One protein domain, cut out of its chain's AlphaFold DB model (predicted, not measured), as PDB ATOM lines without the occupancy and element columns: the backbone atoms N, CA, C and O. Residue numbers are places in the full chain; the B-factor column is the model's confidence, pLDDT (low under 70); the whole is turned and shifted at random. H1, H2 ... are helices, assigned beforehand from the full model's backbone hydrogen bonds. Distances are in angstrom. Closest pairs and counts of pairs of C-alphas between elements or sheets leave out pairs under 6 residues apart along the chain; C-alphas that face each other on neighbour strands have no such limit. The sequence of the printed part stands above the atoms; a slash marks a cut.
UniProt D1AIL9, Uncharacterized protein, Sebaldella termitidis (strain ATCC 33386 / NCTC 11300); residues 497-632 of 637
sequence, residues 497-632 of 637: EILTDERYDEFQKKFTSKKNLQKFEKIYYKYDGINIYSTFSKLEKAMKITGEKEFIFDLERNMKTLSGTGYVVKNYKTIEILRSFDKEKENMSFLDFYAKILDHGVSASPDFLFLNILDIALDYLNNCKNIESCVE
ATOM      1  N   GLU A 497       1.349  -7.219  93.799       70.62
ATOM      2  CA  GLU A 497       2.575  -7.678  94.468       70.62
ATOM      3  C   GLU A 497       3.766  -7.656  93.499       70.62
ATOM      4  O   GLU A 497       4.791  -7.058  93.809       70.62
ATOM      5  N   ILE A 498       3.594  -8.164  92.270       67.75
ATOM      6  CA  ILE A 498       4.622  -8.107  91.213       67.75
ATOM      7  C   ILE A 498       5.030  -6.659  90.937       67.75
ATOM      8  O   ILE A 498       6.214  -6.336  90.879       67.75
ATOM      9  N   LEU A 499       4.057  -5.761  90.766       71.12
ATOM     10  CA  LEU A 499       4.349  -4.360  90.508       71.12
ATOM     11  C   LEU A 499       5.034  -3.689  91.698       71.12
ATOM     12  O   LEU A 499       5.918  -2.858  91.486       71.12
ATOM     13  N   THR A 500       4.633  -3.993  92.934       78.12
ATOM     14  CA  THR A 500       5.315  -3.457  94.117       78.12
ATOM     15  C   THR A 500       6.725  -4.018  94.265       78.12
ATOM     16  O   THR A 500       7.612  -3.252  94.631       78.12
ATOM     17  N   ASP A 501       6.965  -5.276  93.898       76.81
ATOM     18  CA  ASP A 501       8.281  -5.923  93.936       76.81
ATOM     19  C   ASP A 501       9.216  -5.366  92.857       76.81
ATOM     20  O   ASP A 501      10.336  -4.944  93.152       76.81
ATOM     21  N   GLU A 502       8.743  -5.234  91.614       73.81
ATOM     22  CA  GLU A 502       9.504  -4.560  90.556       73.81
ATOM     23  C   GLU A 502       9.852  -3.121  90.950       73.81
ATOM     24  O   GLU A 502      10.937  -2.612  90.645       73.81
ATOM     25  N   ARG A 503       8.930  -2.434  91.634       81.88
ATOM     26  CA  ARG A 503       9.190  -1.082  92.132       81.88
ATOM     27  C   ARG A 503      10.117  -1.019  93.298       81.88
ATOM     28  O   ARG A 503      10.906  -0.079  93.356       81.88
ATOM     29  N   TYR A 504      10.065  -1.999  94.172       88.12
ATOM     30  CA  TYR A 504      11.048  -2.147  95.210       88.12
ATOM     31  C   TYR A 504      12.452  -2.267  94.594       88.12
ATOM     32  O   TYR A 504      13.315  -1.445  94.909       88.12
ATOM     33  N   ASP A 505      12.645  -3.154  93.613       80.88
ATOM     34  CA  ASP A 505      13.921  -3.332  92.906       80.88
ATOM     35  C   ASP A 505      14.406  -2.052  92.199       80.88
ATOM     36  O   ASP A 505      15.598  -1.717  92.210       80.88
ATOM     37  N   GLU A 506      13.504  -1.314  91.547       84.25
ATOM     38  CA  GLU A 506      13.824  -0.022  90.930       84.25
ATOM     39  C   GLU A 506      14.193   1.043  91.960       84.25
ATOM     40  O   GLU A 506      15.147   1.799  91.758       84.25
ATOM     41  N   PHE A 507      13.448   1.107  93.060       90.12
ATOM     42  CA  PHE A 507      13.656   2.075  94.123       90.12
ATOM     43  C   PHE A 507      14.991   1.836  94.832       90.12
ATOM     44  O   PHE A 507      15.742   2.786  95.059       90.12
ATOM     45  N   GLN A 508      15.356   0.577  95.094       91.50
ATOM     46  CA  GLN A 508      16.648   0.215  95.684       91.50
ATOM     47  C   GLN A 508      17.833   0.726  94.846       91.50
ATOM     48  O   GLN A 508      18.818   1.217  95.400       91.50
ATOM     49  N   LYS A 509      17.727   0.688  93.510       91.75
ATOM     50  CA  LYS A 509      18.773   1.180  92.588       91.75
ATOM     51  C   LYS A 509      18.989   2.696  92.658       91.75
ATOM     52  O   LYS A 509      19.998   3.180  92.152       91.75
ATOM     53  N   LYS A 510      18.070   3.452  93.269       91.50
ATOM     54  CA  LYS A 510      18.190   4.910  93.437       91.50
ATOM     55  C   LYS A 510      19.081   5.306  94.612       91.50
ATOM     56  O   LYS A 510      19.493   6.461  94.678       91.50
ATOM     57  N   PHE A 511      19.404   4.371  95.504       93.19
ATOM     58  CA  PHE A 511      20.345   4.609  96.592       93.19
ATOM     59  C   PHE A 511      21.786   4.567  96.088       93.19
ATOM     60  O   PHE A 511      22.262   3.564  95.563       93.19
ATOM     61  N   THR A 512      22.511   5.653  96.324       93.94
ATOM     62  CA  THR A 512      23.946   5.768  96.061       93.94
ATOM     63  C   THR A 512      24.786   5.203  97.209       93.94
ATOM     64  O   THR A 512      25.881   4.685  96.983       93.94
ATOM     65  N   SER A 513      24.281   5.237  98.449       95.31
ATOM     66  CA  SER A 513      24.956   4.676  99.622       95.31
ATOM     67  C   SER A 513      24.401   3.306 100.005       95.31
ATOM     68  O   SER A 513      23.265   3.173 100.463       95.31
ATOM     69  N   LYS A 514      25.266   2.283  99.975       94.75
ATOM     70  CA  LYS A 514      24.946   0.930 100.468       94.75
ATOM     71  C   LYS A 514      24.457   0.930 101.922       94.75
ATOM     72  O   LYS A 514      23.593   0.140 102.286       94.75
ATOM     73  N   LYS A 515      24.986   1.829 102.758       95.62
ATOM     74  CA  LYS A 515      24.566   1.971 104.160       95.62
ATOM     75  C   LYS A 515      23.126   2.481 104.270       95.62
ATOM     76  O   LYS A 515      22.392   2.023 105.139       95.62
ATOM     77  N   ASN A 516      22.740   3.431 103.420       94.38
ATOM     78  CA  ASN A 516      21.393   3.998 103.416       94.38
ATOM     79  C   ASN A 516      20.378   2.999 102.856       94.38
ATOM     80  O   ASN A 516      19.322   2.829 103.458       94.38
ATOM     81  N   LEU A 517      20.744   2.260 101.804       95.94
ATOM     82  CA  LEU A 517      19.948   1.142 101.296       95.94
ATOM     83  C   LEU A 517      19.675   0.103 102.395       95.94
ATOM     84  O   LEU A 517      18.526  -0.200 102.681       95.94
ATOM     85  N   GLN A 518      20.706  -0.362 103.108       96.56
ATOM     86  CA  GLN A 518      20.532  -1.327 104.206       96.56
ATOM     87  C   GLN A 518      19.643  -0.808 105.345       96.56
ATOM     88  O   GLN A 518      18.990  -1.589 106.036       96.56
ATOM     89  N   LYS A 519      19.640   0.507 105.594       96.31
ATOM     90  CA  LYS A 519      18.714   1.121 106.554       96.31
ATOM     91  C   LYS A 519      17.282   1.109 106.028       96.31
ATOM     92  O   LYS A 519      16.387   0.740 106.782       96.31
ATOM     93  N   PHE A 520      17.082   1.467 104.760       96.94
ATOM     94  CA  PHE A 520      15.779   1.383 104.108       96.94
ATOM     95  C   PHE A 520      15.216  -0.038 104.170       96.94
ATOM     96  O   PHE A 520      14.107  -0.212 104.655       96.94
ATOM     97  N   GLU A 521      15.996  -1.053 103.790       96.50
ATOM     98  CA  GLU A 521      15.579  -2.465 103.809       96.50
ATOM     99  C   GLU A 521      15.120  -2.907 105.204       96.50
ATOM    100  O   GLU A 521      14.083  -3.547 105.357       96.50
ATOM    101  N   LYS A 522      15.850  -2.510 106.253       96.62
ATOM    102  CA  LYS A 522      15.451  -2.800 107.638       96.62
ATOM    103  C   LYS A 522      14.104  -2.182 107.999       96.62
ATOM    104  O   LYS A 522      13.331  -2.816 108.706       96.62
ATOM    105  N   ILE A 523      13.836  -0.953 107.558       96.38
ATOM    106  CA  ILE A 523      12.548  -0.285 107.784       96.38
ATOM    107  C   ILE A 523      11.461  -0.981 106.960       96.38
ATOM    108  O   ILE A 523      10.420  -1.315 107.514       96.38
ATOM    109  N   TYR A 524      11.733  -1.257 105.684       95.06
ATOM    110  CA  TYR A 524      10.834  -1.942 104.760       95.06
ATOM    111  C   TYR A 524      10.305  -3.251 105.354       95.06
ATOM    112  O   TYR A 524       9.106  -3.383 105.575       95.06
ATOM    113  N   TYR A 525      11.191  -4.175 105.733       93.81
ATOM    114  CA  TYR A 525      10.774  -5.465 106.288       93.81
ATOM    115  C   TYR A 525      10.203  -5.382 107.708       93.81
ATOM    116  O   TYR A 525       9.425  -6.244 108.099       93.81
ATOM    117  N   LYS A 526      10.574  -4.366 108.501       94.75
ATOM    118  CA  LYS A 526      10.029  -4.186 109.856       94.75
ATOM    119  C   LYS A 526       8.549  -3.787 109.845       94.75
ATOM    120  O   LYS A 526       7.847  -4.081 110.806       94.75
ATOM    121  N   TYR A 527       8.109  -3.075 108.811       94.75
ATOM    122  CA  TYR A 527       6.769  -2.490 108.718       94.75
ATOM    123  C   TYR A 527       5.943  -3.107 107.579       94.75
ATOM    124  O   TYR A 527       5.145  -2.411 106.952       94.75
ATOM    125  N   ASP A 528       6.151  -4.407 107.341       90.06
ATOM    126  CA  ASP A 528       5.411  -5.245 106.386       90.06
ATOM    127  C   ASP A 528       5.455  -4.754 104.929       90.06
ATOM    128  O   ASP A 528       4.512  -4.944 104.163       90.06
ATOM    129  N   GLY A 529       6.563  -4.128 104.532       91.94
ATOM    130  CA  GLY A 529       6.805  -3.708 103.157       91.94
ATOM    131  C   GLY A 529       5.879  -2.590 102.678       91.94
ATOM    132  O   GLY A 529       5.402  -1.761 103.454       91.94
ATOM    133  N   ILE A 530       5.674  -2.529 101.366       91.88
ATOM    134  CA  ILE A 530       4.821  -1.546 100.689       91.88
ATOM    135  C   ILE A 530       3.851  -2.332  99.819       91.88
ATOM    136  O   ILE A 530       4.295  -3.028  98.910       91.88
ATOM    137  N   ASN A 531       2.553  -2.184 100.076       87.81
ATOM    138  CA  ASN A 531       1.508  -2.913  99.353       87.81
ATOM    139  C   ASN A 531       0.819  -2.043  98.291       87.81
ATOM    140  O   ASN A 531       0.058  -2.552  97.472       87.81
ATOM    141  N   ILE A 532       1.067  -0.727  98.292       86.00
ATOM    142  CA  ILE A 532       0.474   0.214  97.340       86.00
ATOM    143  C   ILE A 532       1.563   0.771  96.416       86.00
ATOM    144  O   ILE A 532       2.481   1.462  96.845       86.00
ATOM    145  N   TYR A 533       1.432   0.539  95.107       83.50
ATOM    146  CA  TYR A 533       2.423   0.933  94.093       83.50
ATOM    147  C   TYR A 533       2.770   2.427  94.131       83.50
ATOM    148  O   TYR A 533       3.941   2.808  94.061       83.50
ATOM    149  N   SER A 534       1.760   3.287  94.291       82.75
ATOM    150  CA  SER A 534       1.949   4.743  94.328       82.75
ATOM    151  C   SER A 534       2.761   5.232  95.540       82.75
ATOM    152  O   SER A 534       3.307   6.338  95.499       82.75
ATOM    153  N   THR A 535       2.911   4.416  96.591       90.12
ATOM    154  CA  THR A 535       3.742   4.719  97.764       90.12
ATOM    155  C   THR A 535       5.198   4.961  97.369       90.12
ATOM    156  O   THR A 535       5.805   5.920  97.848       90.12
ATOM    157  N   PHE A 536       5.752   4.180  96.434       90.06
ATOM    158  CA  PHE A 536       7.125   4.390  95.962       90.06
ATOM    159  C   PHE A 536       7.302   5.765  95.323       90.06
ATOM    160  O   PHE A 536       8.250   6.472  95.653       90.06
ATOM    161  N   SER A 537       6.363   6.208  94.481       85.88
ATOM    162  CA  SER A 537       6.420   7.536  93.859       85.88
ATOM    163  C   SER A 537       6.419   8.667  94.897       85.88
ATOM    164  O   SER A 537       7.139   9.656  94.733       85.88
ATOM    165  N   LYS A 538       5.666   8.508  95.994       87.94
ATOM    166  CA  LYS A 538       5.633   9.467  97.114       87.94
ATOM    167  C   LYS A 538       6.969   9.509  97.859       87.94
ATOM    168  O   LYS A 538       7.515  10.591  98.080       87.94
ATOM    169  N   LEU A 539       7.536   8.344  98.175       91.94
ATOM    170  CA  LEU A 539       8.848   8.238  98.822       91.94
ATOM    171  C   LEU A 539       9.977   8.765  97.926       91.94
ATOM    172  O   LEU A 539      10.869   9.460  98.404       91.94
ATOM    173  N   GLU A 540       9.922   8.510  96.618       90.31
ATOM    174  CA  GLU A 540      10.869   9.070  95.653       90.31
ATOM    175  C   GLU A 540      10.808  10.590  95.594       90.31
ATOM    176  O   GLU A 540      11.850  11.242  95.522       90.31
ATOM    177  N   LYS A 541       9.599  11.167  95.600       87.31
ATOM    178  CA  LYS A 541       9.415  12.620  95.627       87.31
ATOM    179  C   LYS A 541      10.044  13.210  96.889       87.31
ATOM    180  O   LYS A 541      10.811  14.161  96.772       87.31
ATOM    181  N   ALA A 542       9.798  12.609  98.054       88.38
ATOM    182  CA  ALA A 542      10.429  13.021  99.308       88.38
ATOM    183  C   ALA A 542      11.964  12.927  99.228       88.38
ATOM    184  O   ALA A 542      12.649  13.915  99.474       88.38
ATOM    185  N   MET A 543      12.503  11.790  98.771       91.50
ATOM    186  CA  MET A 543      13.948  11.580  98.636       91.50
ATOM    187  C   MET A 543      14.615  12.562  97.663       91.50
ATOM    188  O   MET A 543      15.743  12.991  97.904       91.50
ATOM    189  N   LYS A 544      13.932  12.945  96.579       89.50
ATOM    190  CA  LYS A 544      14.418  13.969  95.639       89.50
ATOM    191  C   LYS A 544      14.466  15.363  96.267       89.50
ATOM    192  O   LYS A 544      15.362  16.125  95.922       89.50
ATOM    193  N   ILE A 545      13.522  15.694  97.150       86.88
ATOM    194  CA  ILE A 545      13.442  17.012  97.798       86.88
ATOM    195  C   ILE A 545      14.479  17.139  98.920       86.88
ATOM    196  O   ILE A 545      15.197  18.133  98.976       86.88
ATOM    197  N   THR A 546      14.583  16.140  99.799       88.56
ATOM    198  CA  THR A 546      15.439  16.211 100.998       88.56
ATOM    199  C   THR A 546      16.864  15.706 100.754       88.56
ATOM    200  O   THR A 546      17.782  16.009 101.515       88.56
ATOM    201  N   GLY A 547      17.070  14.918  99.697       92.25
ATOM    202  CA  GLY A 547      18.301  14.172  99.458       92.25
ATOM    203  C   GLY A 547      18.366  12.866 100.258       92.25
ATOM    204  O   GLY A 547      17.772  12.721 101.326       92.25
ATOM    205  N   GLU A 548      19.127  11.893  99.748       94.00
ATOM    206  CA  GLU A 548      19.147  10.503 100.241       94.00
ATOM    207  C   GLU A 548      19.487  10.366 101.736       94.00
ATOM    208  O   GLU A 548      18.856   9.591 102.457       94.00
ATOM    209  N   LYS A 549      20.495  11.111 102.212       93.44
ATOM    210  CA  LYS A 549      20.952  11.035 103.608       93.44
ATOM    211  C   LYS A 549      19.870  11.512 104.576       93.44
ATOM    212  O   LYS A 549      19.634  10.838 105.577       93.44
ATOM    213  N   GLU A 550      19.251  12.651 104.274       92.88
ATOM    214  CA  GLU A 550      18.208  13.237 105.116       92.88
ATOM    215  C   GLU A 550      16.929  12.405 105.035       92.88
ATOM    216  O   GLU A 550      16.373  12.042 106.062       92.88
ATOM    217  N   PHE A 551      16.556  11.953 103.832       93.75
ATOM    218  CA  PHE A 551      15.399  11.084 103.616       93.75
ATOM    219  C   PHE A 551      15.417   9.836 104.503       93.75
ATOM    220  O   PHE A 551      14.424   9.523 105.153       93.75
ATOM    221  N   ILE A 552      16.542   9.115 104.553       95.62
ATOM    222  CA  ILE A 552      16.643   7.904 105.378       95.62
ATOM    223  C   ILE A 552      16.689   8.219 106.867       95.62
ATOM    224  O   ILE A 552      16.144   7.450 107.661       95.62
ATOM    225  N   PHE A 553      17.327   9.323 107.254       93.94
ATOM    226  CA  PHE A 553      17.318   9.769 108.642       93.94
ATOM    227  C   PHE A 553      15.894  10.101 109.110       93.94
ATOM    228  O   PHE A 553      15.457   9.590 110.144       93.94
ATOM    229  N   ASP A 554      15.156  10.872 108.314       92.44
ATOM    230  CA  ASP A 554      13.773  11.242 108.585       92.44
ATOM    231  C   ASP A 554      12.844  10.034 108.544       92.44
ATOM    232  O   ASP A 554      12.057   9.866 109.467       92.44
ATOM    233  N   LEU A 555      12.960   9.147 107.551       94.81
ATOM    234  CA  LEU A 555      12.162   7.921 107.479       94.81
ATOM    235  C   LEU A 555      12.354   7.062 108.738       94.81
ATOM    236  O   LEU A 555      11.378   6.652 109.357       94.81
ATOM    237  N   GLU A 556      13.599   6.819 109.161       95.31
ATOM    238  CA  GLU A 556      13.898   6.029 110.363       95.31
ATOM    239  C   GLU A 556      13.310   6.675 111.626       95.31
ATOM    240  O   GLU A 556      12.643   6.004 112.425       95.31
ATOM    241  N   ARG A 557      13.522   7.987 111.791       95.19
ATOM    242  CA  ARG A 557      13.000   8.764 112.921       95.19
ATOM    243  C   ARG A 557      11.475   8.751 112.934       95.19
ATOM    244  O   ARG A 557      10.879   8.399 113.948       95.19
ATOM    245  N   ASN A 558      10.855   9.105 111.817       95.44
ATOM    246  CA  ASN A 558       9.416   9.268 111.685       95.44
ATOM    247  C   ASN A 558       8.685   7.943 111.880       95.44
ATOM    248  O   ASN A 558       7.742   7.886 112.664       95.44
ATOM    249  N   MET A 559       9.158   6.859 111.257       96.38
ATOM    250  CA  MET A 559       8.561   5.536 111.434       96.38
ATOM    251  C   MET A 559       8.621   5.092 112.897       96.38
ATOM    252  O   MET A 559       7.624   4.607 113.433       96.38
ATOM    253  N   LYS A 560       9.750   5.326 113.585       95.88
ATOM    254  CA  LYS A 560       9.879   5.029 115.017       95.88
ATOM    255  C   LYS A 560       8.902   5.862 115.847       95.88
ATOM    256  O   LYS A 560       8.183   5.281 116.655       95.88
ATOM    257  N   THR A 561       8.850   7.176 115.625       96.25
ATOM    258  CA  THR A 561       7.946   8.099 116.326       96.25
ATOM    259  C   THR A 561       6.482   7.700 116.148       96.25
ATOM    260  O   THR A 561       5.769   7.540 117.135       96.25
ATOM    261  N   LEU A 562       6.042   7.464 114.912       96.50
ATOM    262  CA  LEU A 562       4.663   7.085 114.604       96.50
ATOM    263  C   LEU A 562       4.310   5.715 115.194       96.50
ATOM    264  O   LEU A 562       3.292   5.590 115.868       96.50
ATOM    265  N   SER A 563       5.173   4.705 115.022       96.38
ATOM    266  CA  SER A 563       4.937   3.362 115.583       96.38
ATOM    267  C   SER A 563       5.012   3.307 117.113       96.38
ATOM    268  O   SER A 563       4.509   2.367 117.714       96.38
ATOM    269  N   GLY A 564       5.651   4.297 117.741       96.44
ATOM    270  CA  GLY A 564       5.725   4.442 119.195       96.44
ATOM    271  C   GLY A 564       4.615   5.311 119.787       96.44
ATOM    272  O   GLY A 564       4.576   5.489 121.000       96.44
ATOM    273  N   THR A 565       3.725   5.865 118.958       97.00
ATOM    274  CA  THR A 565       2.647   6.752 119.405       97.00
ATOM    275  C   THR A 565       1.318   6.007 119.376       97.00
ATOM    276  O   THR A 565       0.760   5.768 118.305       97.00
ATOM    277  N   GLY A 566       0.782   5.677 120.556       96.25
ATOM    278  CA  GLY A 566      -0.437   4.867 120.696       96.25
ATOM    279  C   GLY A 566      -1.626   5.405 119.895       96.25
ATOM    280  O   GLY A 566      -2.278   4.644 119.189       96.25
ATOM    281  N   TYR A 567      -1.847   6.726 119.897       92.88
ATOM    282  CA  TYR A 567      -2.907   7.357 119.098       92.88
ATOM    283  C   TYR A 567      -2.770   7.071 117.593       92.88
ATOM    284  O   TYR A 567      -3.755   6.743 116.932       92.88
ATOM    285  N   VAL A 568      -1.553   7.152 117.044       94.69
ATOM    286  CA  VAL A 568      -1.284   6.909 115.617       94.69
ATOM    287  C   VAL A 568      -1.481   5.434 115.282       94.69
ATOM    288  O   VAL A 568      -2.186   5.109 114.329       94.69
ATOM    289  N   VAL A 569      -0.908   4.540 116.092       96.69
ATOM    290  CA  VAL A 569      -1.028   3.088 115.903       96.69
ATOM    291  C   VAL A 569      -2.483   2.633 115.963       96.69
ATOM    292  O   VAL A 569      -2.937   1.896 115.091       96.69
ATOM    293  N   LYS A 570      -3.230   3.108 116.960       95.75
ATOM    294  CA  LYS A 570      -4.657   2.834 117.124       95.75
ATOM    295  C   LYS A 570      -5.441   3.241 115.876       95.75
ATOM    296  O   LYS A 570      -6.196   2.431 115.346       95.75
ATOM    297  N   ASN A 571      -5.223   4.455 115.362       93.06
ATOM    298  CA  ASN A 571      -5.901   4.923 114.151       93.06
ATOM    299  C   ASN A 571      -5.496   4.124 112.900       93.06
ATOM    300  O   ASN A 571      -6.366   3.790 112.099       93.06
ATOM    301  N   TYR A 572      -4.216   3.768 112.745       93.94
ATOM    302  CA  TYR A 572      -3.763   2.884 111.663       93.94
ATOM    303  C   TYR A 572      -4.502   1.540 111.690       93.94
ATOM    304  O   TYR A 572      -5.113   1.167 110.689       93.94
ATOM    305  N   LYS A 573      -4.527   0.859 112.847       95.06
ATOM    306  CA  LYS A 573      -5.237  -0.419 113.029       95.06
ATOM    307  C   LYS A 573      -6.722  -0.287 112.672       95.06
ATOM    308  O   LYS A 573      -7.273  -1.149 111.993       95.06
ATOM    309  N   THR A 574      -7.374   0.798 113.095       93.56
ATOM    310  CA  THR A 574      -8.791   1.061 112.787       93.56
ATOM    311  C   THR A 574      -9.018   1.237 111.287       93.56
ATOM    312  O   THR A 574      -9.905   0.595 110.723       93.56
ATOM    313  N   ILE A 575      -8.198   2.053 110.618       89.00
ATOM    314  CA  ILE A 575      -8.296   2.293 109.172       89.00
ATOM    315  C   ILE A 575      -8.047   1.001 108.391       89.00
ATOM    316  O   ILE A 575      -8.801   0.693 107.472       89.00
ATOM    317  N   GLU A 576      -7.026   0.229 108.756       89.56
ATOM    318  CA  GLU A 576      -6.689  -1.032 108.096       89.56
ATOM    319  C   GLU A 576      -7.858  -2.033 108.153       89.56
ATOM    320  O   GLU A 576      -8.264  -2.584 107.127       89.56
ATOM    321  N   ILE A 577      -8.468  -2.204 109.332       91.19
ATOM    322  CA  ILE A 577      -9.631  -3.080 109.514       91.19
ATOM    323  C   ILE A 577     -10.831  -2.574 108.704       91.19
ATOM    324  O   ILE A 577     -11.465  -3.364 108.004       91.19
ATOM    325  N   LEU A 578     -11.118  -1.270 108.708       88.19
ATOM    326  CA  LEU A 578     -12.210  -0.707 107.905       88.19
ATOM    327  C   LEU A 578     -11.991  -0.913 106.396       88.19
ATOM    328  O   LEU A 578     -12.934  -1.262 105.684       88.19
ATOM    329  N   ARG A 579     -10.747  -0.778 105.909       85.44
ATOM    330  CA  ARG A 579     -10.382  -1.051 104.506       85.44
ATOM    331  C   ARG A 579     -10.616  -2.500 104.102       85.44
ATOM    332  O   ARG A 579     -10.979  -2.738 102.955       85.44
ATOM    333  N   SER A 580     -10.477  -3.455 105.022       84.62
ATOM    334  CA  SER A 580     -10.682  -4.883 104.725       84.62
ATOM    335  C   SER A 580     -12.117  -5.237 104.296       84.62
ATOM    336  O   SER A 580     -12.355  -6.296 103.705       84.62
ATOM    337  N   PHE A 581     -13.090  -4.355 104.555       81.50
ATOM    338  CA  PHE A 581     -14.466  -4.515 104.081       81.50
ATOM    339  C   PHE A 581     -14.675  -4.044 102.631       81.50
ATOM    340  O   PHE A 581     -15.728  -4.333 102.057       81.50
ATOM    341  N   ASP A 582     -13.698  -3.367 102.024       75.31
ATOM    342  CA  ASP A 582     -13.725  -2.930 100.627       75.31
ATOM    343  C   ASP A 582     -12.885  -3.869  99.760       75.31
ATOM    344  O   ASP A 582     -11.668  -3.736  99.663       75.31
ATOM    345  N   LYS A 583     -13.547  -4.809  99.075       64.94
ATOM    346  CA  LYS A 583     -12.873  -5.825  98.244       64.94
ATOM    347  C   LYS A 583     -12.006  -5.237  97.126       64.94
ATOM    348  O   LYS A 583     -11.068  -5.897  96.686       64.94
ATOM    349  N   GLU A 584     -12.307  -4.021  96.678       63.03
ATOM    350  CA  GLU A 584     -11.557  -3.312  95.637       63.03
ATOM    351  C   GLU A 584     -10.247  -2.695  96.143       63.03
ATOM    352  O   GLU A 584      -9.384  -2.380  95.334       63.03
ATOM    353  N   LYS A 585     -10.072  -2.529  97.459       69.38
ATOM    354  CA  LYS A 585      -8.897  -1.861  98.028       69.38
ATOM    355  C   LYS A 585      -7.798  -2.862  98.371       69.38
ATOM    356  O   LYS A 585      -8.054  -4.028  98.679       69.38
ATOM    357  N   GLU A 586      -6.559  -2.402  98.281       75.31
ATOM    358  CA  GLU A 586      -5.375  -3.127  98.728       75.31
ATOM    359  C   GLU A 586      -5.229  -2.987 100.247       75.31
ATOM    360  O   GLU A 586      -5.587  -1.948 100.838       75.31
ATOM    361  N   ASN A 587      -4.675  -4.034 100.865       80.69
ATOM    362  CA  ASN A 587      -4.228  -3.981 102.251       80.69
ATOM    363  C   ASN A 587      -3.174  -2.880 102.382       80.69
ATOM    364  O   ASN A 587      -2.326  -2.718 101.513       80.69
ATOM    365  N   MET A 588      -3.239  -2.113 103.463       88.12
ATOM    366  CA  MET A 588      -2.346  -0.981 103.686       88.12
ATOM    367  C   MET A 588      -1.298  -1.379 104.715       88.12
ATOM    368  O   MET A 588      -1.677  -1.730 105.829       88.12
ATOM    369  N   SER A 589      -0.014  -1.308 104.363       93.06
ATOM    370  CA  SER A 589       1.061  -1.454 105.345       93.06
ATOM    371  C   SER A 589       1.240  -0.172 106.165       93.06
ATOM    372  O   SER A 589       0.721   0.901 105.832       93.06
ATOM    373  N   PHE A 590       2.035  -0.237 107.233       95.50
ATOM    374  CA  PHE A 590       2.343   0.957 108.021       95.50
ATOM    375  C   PHE A 590       3.209   1.963 107.238       95.50
ATOM    376  O   PHE A 590       3.124   3.169 107.475       95.50
ATOM    377  N   LEU A 591       3.998   1.497 106.260       95.50
ATOM    378  CA  LEU A 591       4.726   2.368 105.329       95.50
ATOM    379  C   LEU A 591       3.800   3.060 104.329       95.50
ATOM    380  O   LEU A 591       3.989   4.245 104.051       95.50
ATOM    381  N   ASP A 592       2.778   2.362 103.832       94.19
ATOM    382  CA  ASP A 592       1.748   2.978 102.992       94.19
ATOM    383  C   ASP A 592       0.994   4.073 103.758       94.19
ATOM    384  O   ASP A 592       0.745   5.164 103.239       94.19
ATOM    385  N   PHE A 593       0.670   3.806 105.026       93.50
ATOM    386  CA  PHE A 593       0.041   4.776 105.918       93.50
ATOM    387  C   PHE A 593       0.934   6.003 106.163       93.50
ATOM    388  O   PHE A 593       0.474   7.138 106.029       93.50
ATOM    389  N   TYR A 594       2.228   5.798 106.427       94.44
ATOM    390  CA  TYR A 594       3.206   6.885 106.518       94.44
ATOM    391  C   TYR A 594       3.267   7.724 105.236       94.44
ATOM    392  O   TYR A 594       3.248   8.953 105.295       94.44
ATOM    393  N   ALA A 595       3.289   7.083 104.068       91.50
ATOM    394  CA  ALA A 595       3.328   7.795 102.798       91.50
ATOM    395  C   ALA A 595       2.057   8.615 102.539       91.50
ATOM    396  O   ALA A 595       2.145   9.678 101.930       91.50
ATOM    397  N   LYS A 596       0.887   8.178 103.028       88.44
ATOM    398  CA  LYS A 596      -0.338   8.997 103.008       88.44
ATOM    399  C   LYS A 596      -0.228  10.236 103.897       88.44
ATOM    400  O   LYS A 596      -0.603  11.313 103.447       88.44
ATOM    401  N   ILE A 597       0.329  10.102 105.103       89.12
ATOM    402  CA  ILE A 597       0.581  11.242 106.002       89.12
ATOM    403  C   ILE A 597       1.529  12.250 105.335       89.12
ATOM    404  O   ILE A 597       1.264  13.451 105.342       89.12
ATOM    405  N   LEU A 598       2.614  11.768 104.720       85.88
ATOM    406  CA  LEU A 598       3.554  12.633 104.002       85.88
ATOM    407  C   LEU A 598       2.893  13.380 102.842       85.88
ATOM    408  O   LEU A 598       3.113  14.576 102.671       85.88
ATOM    409  N   ASP A 599       2.108  12.675 102.035       83.50
ATOM    410  CA  ASP A 599       1.449  13.231 100.853       83.50
ATOM    411  C   ASP A 599       0.418  14.305 101.221       83.50
ATOM    412  O   ASP A 599       0.346  15.342 100.558       83.50
ATOM    413  N   HIS A 600      -0.308  14.103 102.329       82.19
ATOM    414  CA  HIS A 600      -1.196  15.108 102.921       82.19
ATOM    415  C   HIS A 600      -0.436  16.395 103.266       82.19
ATOM    416  O   HIS A 600      -0.827  17.478 102.835       82.19
ATOM    417  N   GLY A 601       0.706  16.280 103.952       76.50
ATOM    418  CA  GLY A 601       1.545  17.435 104.287       76.50
ATOM    419  C   GLY A 601       2.116  18.147 103.054       76.50
ATOM    420  O   GLY A 601       1.995  19.363 102.919       76.50
ATOM    421  N   VAL A 602       2.695  17.397 102.110       73.25
ATOM    422  CA  VAL A 602       3.309  17.961 100.890       73.25
ATOM    423  C   VAL A 602       2.283  18.661  99.995       73.25
ATOM    424  O   VAL A 602       2.632  19.628  99.316       73.25
ATOM    425  N   SER A 603       1.033  18.193  99.986       68.81
ATOM    426  CA  SER A 603      -0.059  18.836  99.244       68.81
ATOM    427  C   SER A 603      -0.440  20.200  99.829       68.81
ATOM    428  O   SER A 603      -0.881  21.071  99.084       68.81
ATOM    429  N   ALA A 604      -0.224  20.414 101.134       67.50
ATOM    430  CA  ALA A 604      -0.419  21.711 101.778       67.50
ATOM    431  C   ALA A 604       0.760  22.672 101.525       67.50
ATOM    432  O   ALA A 604       0.543  23.837 101.196       67.50
ATOM    433  N   SER A 605       2.008  22.200 101.652       68.69
ATOM    434  CA  SER A 605       3.216  22.915 101.205       68.69
ATOM    435  C   SER A 605       4.440  21.980 101.172       68.69
ATOM    436  O   SER A 605       4.585  21.142 102.061       68.69
ATOM    437  N   PRO A 606       5.386  22.135 100.221       65.06
ATOM    438  CA  PRO A 606       6.649  21.387 100.221       65.06
ATOM    439  C   PRO A 606       7.481  21.535 101.508       65.06
ATOM    440  O   PRO A 606       8.219  20.613 101.857       65.06
ATOM    441  N   ASP A 607       7.333  22.649 102.235       69.81
ATOM    442  CA  ASP A 607       8.045  22.913 103.494       69.81
ATOM    443  C   ASP A 607       7.621  21.960 104.631       69.81
ATOM    444  O   ASP A 607       8.326  21.827 105.632       69.81
ATOM    445  N   PHE A 608       6.508  21.231 104.467       66.88
ATOM    446  CA  PHE A 608       6.033  20.241 105.440       66.88
ATOM    447  C   PHE A 608       6.996  19.074 105.648       66.88
ATOM    448  O   PHE A 608       6.961  18.453 106.708       66.88
ATOM    449  N   LEU A 609       7.891  18.787 104.699       62.38
ATOM    450  CA  LEU A 609       8.917  17.752 104.882       62.38
ATOM    451  C   LEU A 609       9.889  18.073 106.032       62.38
ATOM    452  O   LEU A 609      10.571  17.173 106.510       62.38
ATOM    453  N   PHE A 610       9.910  19.323 106.507       66.12
ATOM    454  CA  PHE A 610      10.733  19.781 107.628       66.12
ATOM    455  C   PHE A 610       9.938  19.988 108.929       66.12
ATOM    456  O   PHE A 610      10.517  20.380 109.945       66.12
ATOM    457  N   LEU A 611       8.623  19.740 108.917       73.75
ATOM    458  CA  LEU A 611       7.770  19.830 110.102       73.75
ATOM    459  C   LEU A 611       7.779  18.521 110.903       73.75
ATOM    460  O   LEU A 611       8.141  17.447 110.419       73.75
ATOM    461  N   ASN A 612       7.369  18.612 112.167       84.31
ATOM    462  CA  ASN A 612       7.231  17.452 113.036       84.31
ATOM    463  C   ASN A 612       6.155  16.503 112.486       84.31
ATOM    464  O   ASN A 612       4.987  16.870 112.369       84.31
ATOM    465  N   ILE A 613       6.544  15.260 112.195       89.50
ATOM    466  CA  ILE A 613       5.655  14.254 111.603       89.50
ATOM    467  C   ILE A 613       4.402  13.978 112.442       89.50
ATOM    468  O   ILE A 613       3.374  13.611 111.881       89.50
ATOM    469  N   LEU A 614       4.460  14.155 113.769       90.75
ATOM    470  CA  LEU A 614       3.288  13.970 114.623       90.75
ATOM    471  C   LEU A 614       2.225  15.031 114.362       90.75
ATOM    472  O   LEU A 614       1.052  14.685 114.309       90.75
ATOM    473  N   ASP A 615       2.623  16.277 114.130       88.12
ATOM    474  CA  ASP A 615       1.676  17.356 113.850       88.12
ATOM    475  C   ASP A 615       0.983  17.114 112.501       88.12
ATOM    476  O   ASP A 615      -0.233  17.244 112.391       88.12
ATOM    477  N   ILE A 616       1.738  16.641 111.501       88.12
ATOM    478  CA  ILE A 616       1.194  16.250 110.190       88.12
ATOM    479  C   ILE A 616       0.258  15.045 110.323       88.12
ATOM    480  O   ILE A 616      -0.804  15.014 109.709       88.12
ATOM    481  N   ALA A 617       0.634  14.046 111.126       90.19
ATOM    482  CA  ALA A 617      -0.192  12.866 111.357       90.19
ATOM    483  C   ALA A 617      -1.499  13.219 112.076       90.19
ATOM    484  O   ALA A 617      -2.549  12.698 111.708       90.19
ATOM    485  N   LEU A 618      -1.452  14.105 113.074       87.44
ATOM    486  CA  LEU A 618      -2.636  14.594 113.778       87.44
ATOM    487  C   LEU A 618      -3.545  15.389 112.840       87.44
ATOM    488  O   LEU A 618      -4.744  15.135 112.811       87.44
ATOM    489  N   ASP A 619      -2.985  16.289 112.032       84.75
ATOM    490  CA  ASP A 619      -3.760  17.040 111.043       84.75
ATOM    491  C   ASP A 619      -4.398  16.113 109.995       84.75
ATOM    492  O   ASP A 619      -5.597  16.208 109.731       84.75
ATOM    493  N   TYR A 620      -3.641  15.143 109.469       85.62
ATOM    494  CA  TYR A 620      -4.159  14.121 108.558       85.62
ATOM    495  C   TYR A 620      -5.321  13.342 109.186       85.62
ATOM    496  O   TYR A 620      -6.379  13.215 108.573       85.62
ATOM    497  N   LEU A 621      -5.152  12.851 110.418       86.00
ATOM    498  CA  LEU A 621      -6.153  12.044 111.120       86.00
ATOM    499  C   LEU A 621      -7.405  12.841 111.517       86.00
ATOM    500  O   LEU A 621      -8.504  12.280 111.494       86.00
ATOM    501  N   ASN A 622      -7.260  14.133 111.816       78.12
ATOM    502  CA  ASN A 622      -8.368  15.033 112.150       78.12
ATOM    503  C   ASN A 622      -9.150  15.487 110.908       78.12
ATOM    504  O   ASN A 622     -10.377  15.571 110.947       78.12
ATOM    505  N   ASN A 623      -8.465  15.733 109.787       70.56
ATOM    506  CA  ASN A 623      -9.104  16.087 108.510       70.56
ATOM    507  C   ASN A 623      -9.741  14.885 107.799       70.56
ATOM    508  O   ASN A 623     -10.540  15.039 106.873       70.56
ATOM    509  N   CYS A 624      -9.439  13.684 108.276       65.81
ATOM    510  CA  CYS A 624     -10.060  12.423 107.917       65.81
ATOM    511  C   CYS A 624     -11.502  12.354 108.482       65.81
ATOM    512  O   CYS A 624     -11.795  11.619 109.429       65.81
ATOM    513  N   LYS A 625     -12.399  13.183 107.926       51.41
ATOM    514  CA  LYS A 625     -13.714  13.526 108.496       51.41
ATOM    515  C   LYS A 625     -14.706  12.361 108.662       51.41
ATOM    516  O   LYS A 625     -15.667  12.546 109.396       51.41
ATOM    517  N   ASN A 626     -14.514  11.183 108.054       49.12
ATOM    518  CA  ASN A 626     -15.346   9.983 108.277       49.12
ATOM    519  C   ASN A 626     -14.647   8.665 107.856       49.12
ATOM    520  O   ASN A 626     -13.675   8.693 107.102       49.12
ATOM    521  N   ILE A 627     -15.190   7.503 108.283       44.16
ATOM    522  CA  ILE A 627     -14.815   6.139 107.812       44.16
ATOM    523  C   ILE A 627     -14.527   6.119 106.305       44.16
ATOM    524  O   ILE A 627     -13.541   5.536 105.865       44.16
ATOM    525  N   GLU A 628     -15.385   6.767 105.516       46.34
ATOM    526  CA  GLU A 628     -15.307   6.751 104.057       46.34
ATOM    527  C   GLU A 628     -14.181   7.657 103.534       46.34
ATOM    528  O   GLU A 628     -13.438   7.216 102.669       46.34
ATOM    529  N   SER A 629     -13.890   8.813 104.146       46.97
ATOM    530  CA  SER A 629     -12.810   9.706 103.684       46.97
ATOM    531  C   SER A 629     -11.389   9.203 103.975       46.97
ATOM    532  O   SER A 629     -10.448   9.626 103.315       46.97
ATOM    533  N   CYS A 630     -11.196   8.333 104.975       37.50
ATOM    534  CA  CYS A 630      -9.879   7.729 105.253       37.50
ATOM    535  C   CYS A 630      -9.591   6.502 104.382       37.50
ATOM    536  O   CYS A 630      -8.439   6.108 104.162       37.50
ATOM    537  N   VAL A 631     -10.660   5.858 103.924       38.78
ATOM    538  CA  VAL A 631     -10.613   4.596 103.198       38.78
ATOM    539  C   VAL A 631     -10.691   4.868 101.696       38.78
ATOM    540  O   VAL A 631     -10.009   4.190 100.924       38.78
ATOM    541  N   GLU A 632     -11.477   5.847 101.259       39.00
ATOM    542  CA  GLU A 632     -11.444   6.400  99.908       39.00
ATOM    543  C   GLU A 632     -10.163   7.212  99.733       39.00
ATOM    544  O   GLU A 632      -9.886   8.164 100.456       39.00
TER     545      GLU A 632
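AT A GLANCE: This is residues 497 to 632 of the 637 residues of an uncharacterized protein of Sebaldella termitidis (strain ATCC 33386 / NCTC 11300) (UniProt D1AIL9). This is a compact globule of helices with H6 in its middle; H3 and H8 pack across H6, and short H7 packs on its last residues. H2 and H4 run side by side near one end of the longest axis, H1 runs beside H3, and H5 with short H9 packed on it makes the other end. The 136 printed residues hold nine named helices, H1 to H9 in chain order, and no named strand; the class is all helix. The radius of gyration of the C-alphas is 14.4 A, compact, and the spans are 41 by 34 by 25 A.

HOW THE PARTS SIT: Begin with H1, residues 497 to 508, which touches H3, residues 533 to 546, the same way at a shallow tilt of 16 degrees; their closest C-alphas, Thr 500 and Tyr 533, are 5.3 A apart. H2, residues 514 to 526, touches H4, residues 548 to 563, the same way at a shallow tilt of 21 degrees, with C-alphas 516 and 552 closest at 6.5 A. H4 is the hub, touching four helices. It only just touches H3, with 3 pairs of C-alphas within 8 A, only at the corner; C-alphas 543 and 551 are closest at 5.2 A. It also only just touches H5, residues 566 to 579, with 3 such pairs, only at the corner; C-alphas 563 and 569 are closest at 6.0 A. Residues 535 to 539 of H3 touch H6, residues 590 to 604, at a steep tilt of 56 degrees; C-alphas 535 and 592 are closest at 5.9 A. Residues 598 to 602 of H6 touch H7, residues 606 to 610, closest at C-alphas 601 and 608, 5.4 A. Residues 597 to 601 of H6 touch H8, residues 613 to 623, about perpendicular at 80 degrees, closest at C-alphas 597 and 617, 5.6 A. Residues 558 to 562 of H4 touch H8, closest at C-alphas 558 and 613, 6.2 A. Residues 575 to 579 of H5 touch H9, residues 627 to 631, closest at C-alphas 579 and 631, 5.8 A. Every O i to N i+4 pair is within hydrogen-bond range in H1, H2, H4, H5, H6, H8 and H9; H3 has 9 of 10, and H7 0 of 1 but 2 of 2 O i to N i+3 pairs.

IN THESE COORDINATES: Find C-alpha 497 at (2.575, -7.678, 94.468), where H1 begins. H3 is 21.2 A long, H4 22.1 A, and H6, from C-alpha 590 at (2.343, 0.957, 108.021), 21.8 A. H9 ends at C-alpha 631, (-10.613, 4.596, 103.198).

THE WHOLE: The two C-alphas farthest apart, Lys 514 and Asn 626, are 42.0 A apart. The printed part has no cut and no long link. Look for pLDDT under 70 at residues 498, 583 to 585, 603 to 610 and 624 to 632.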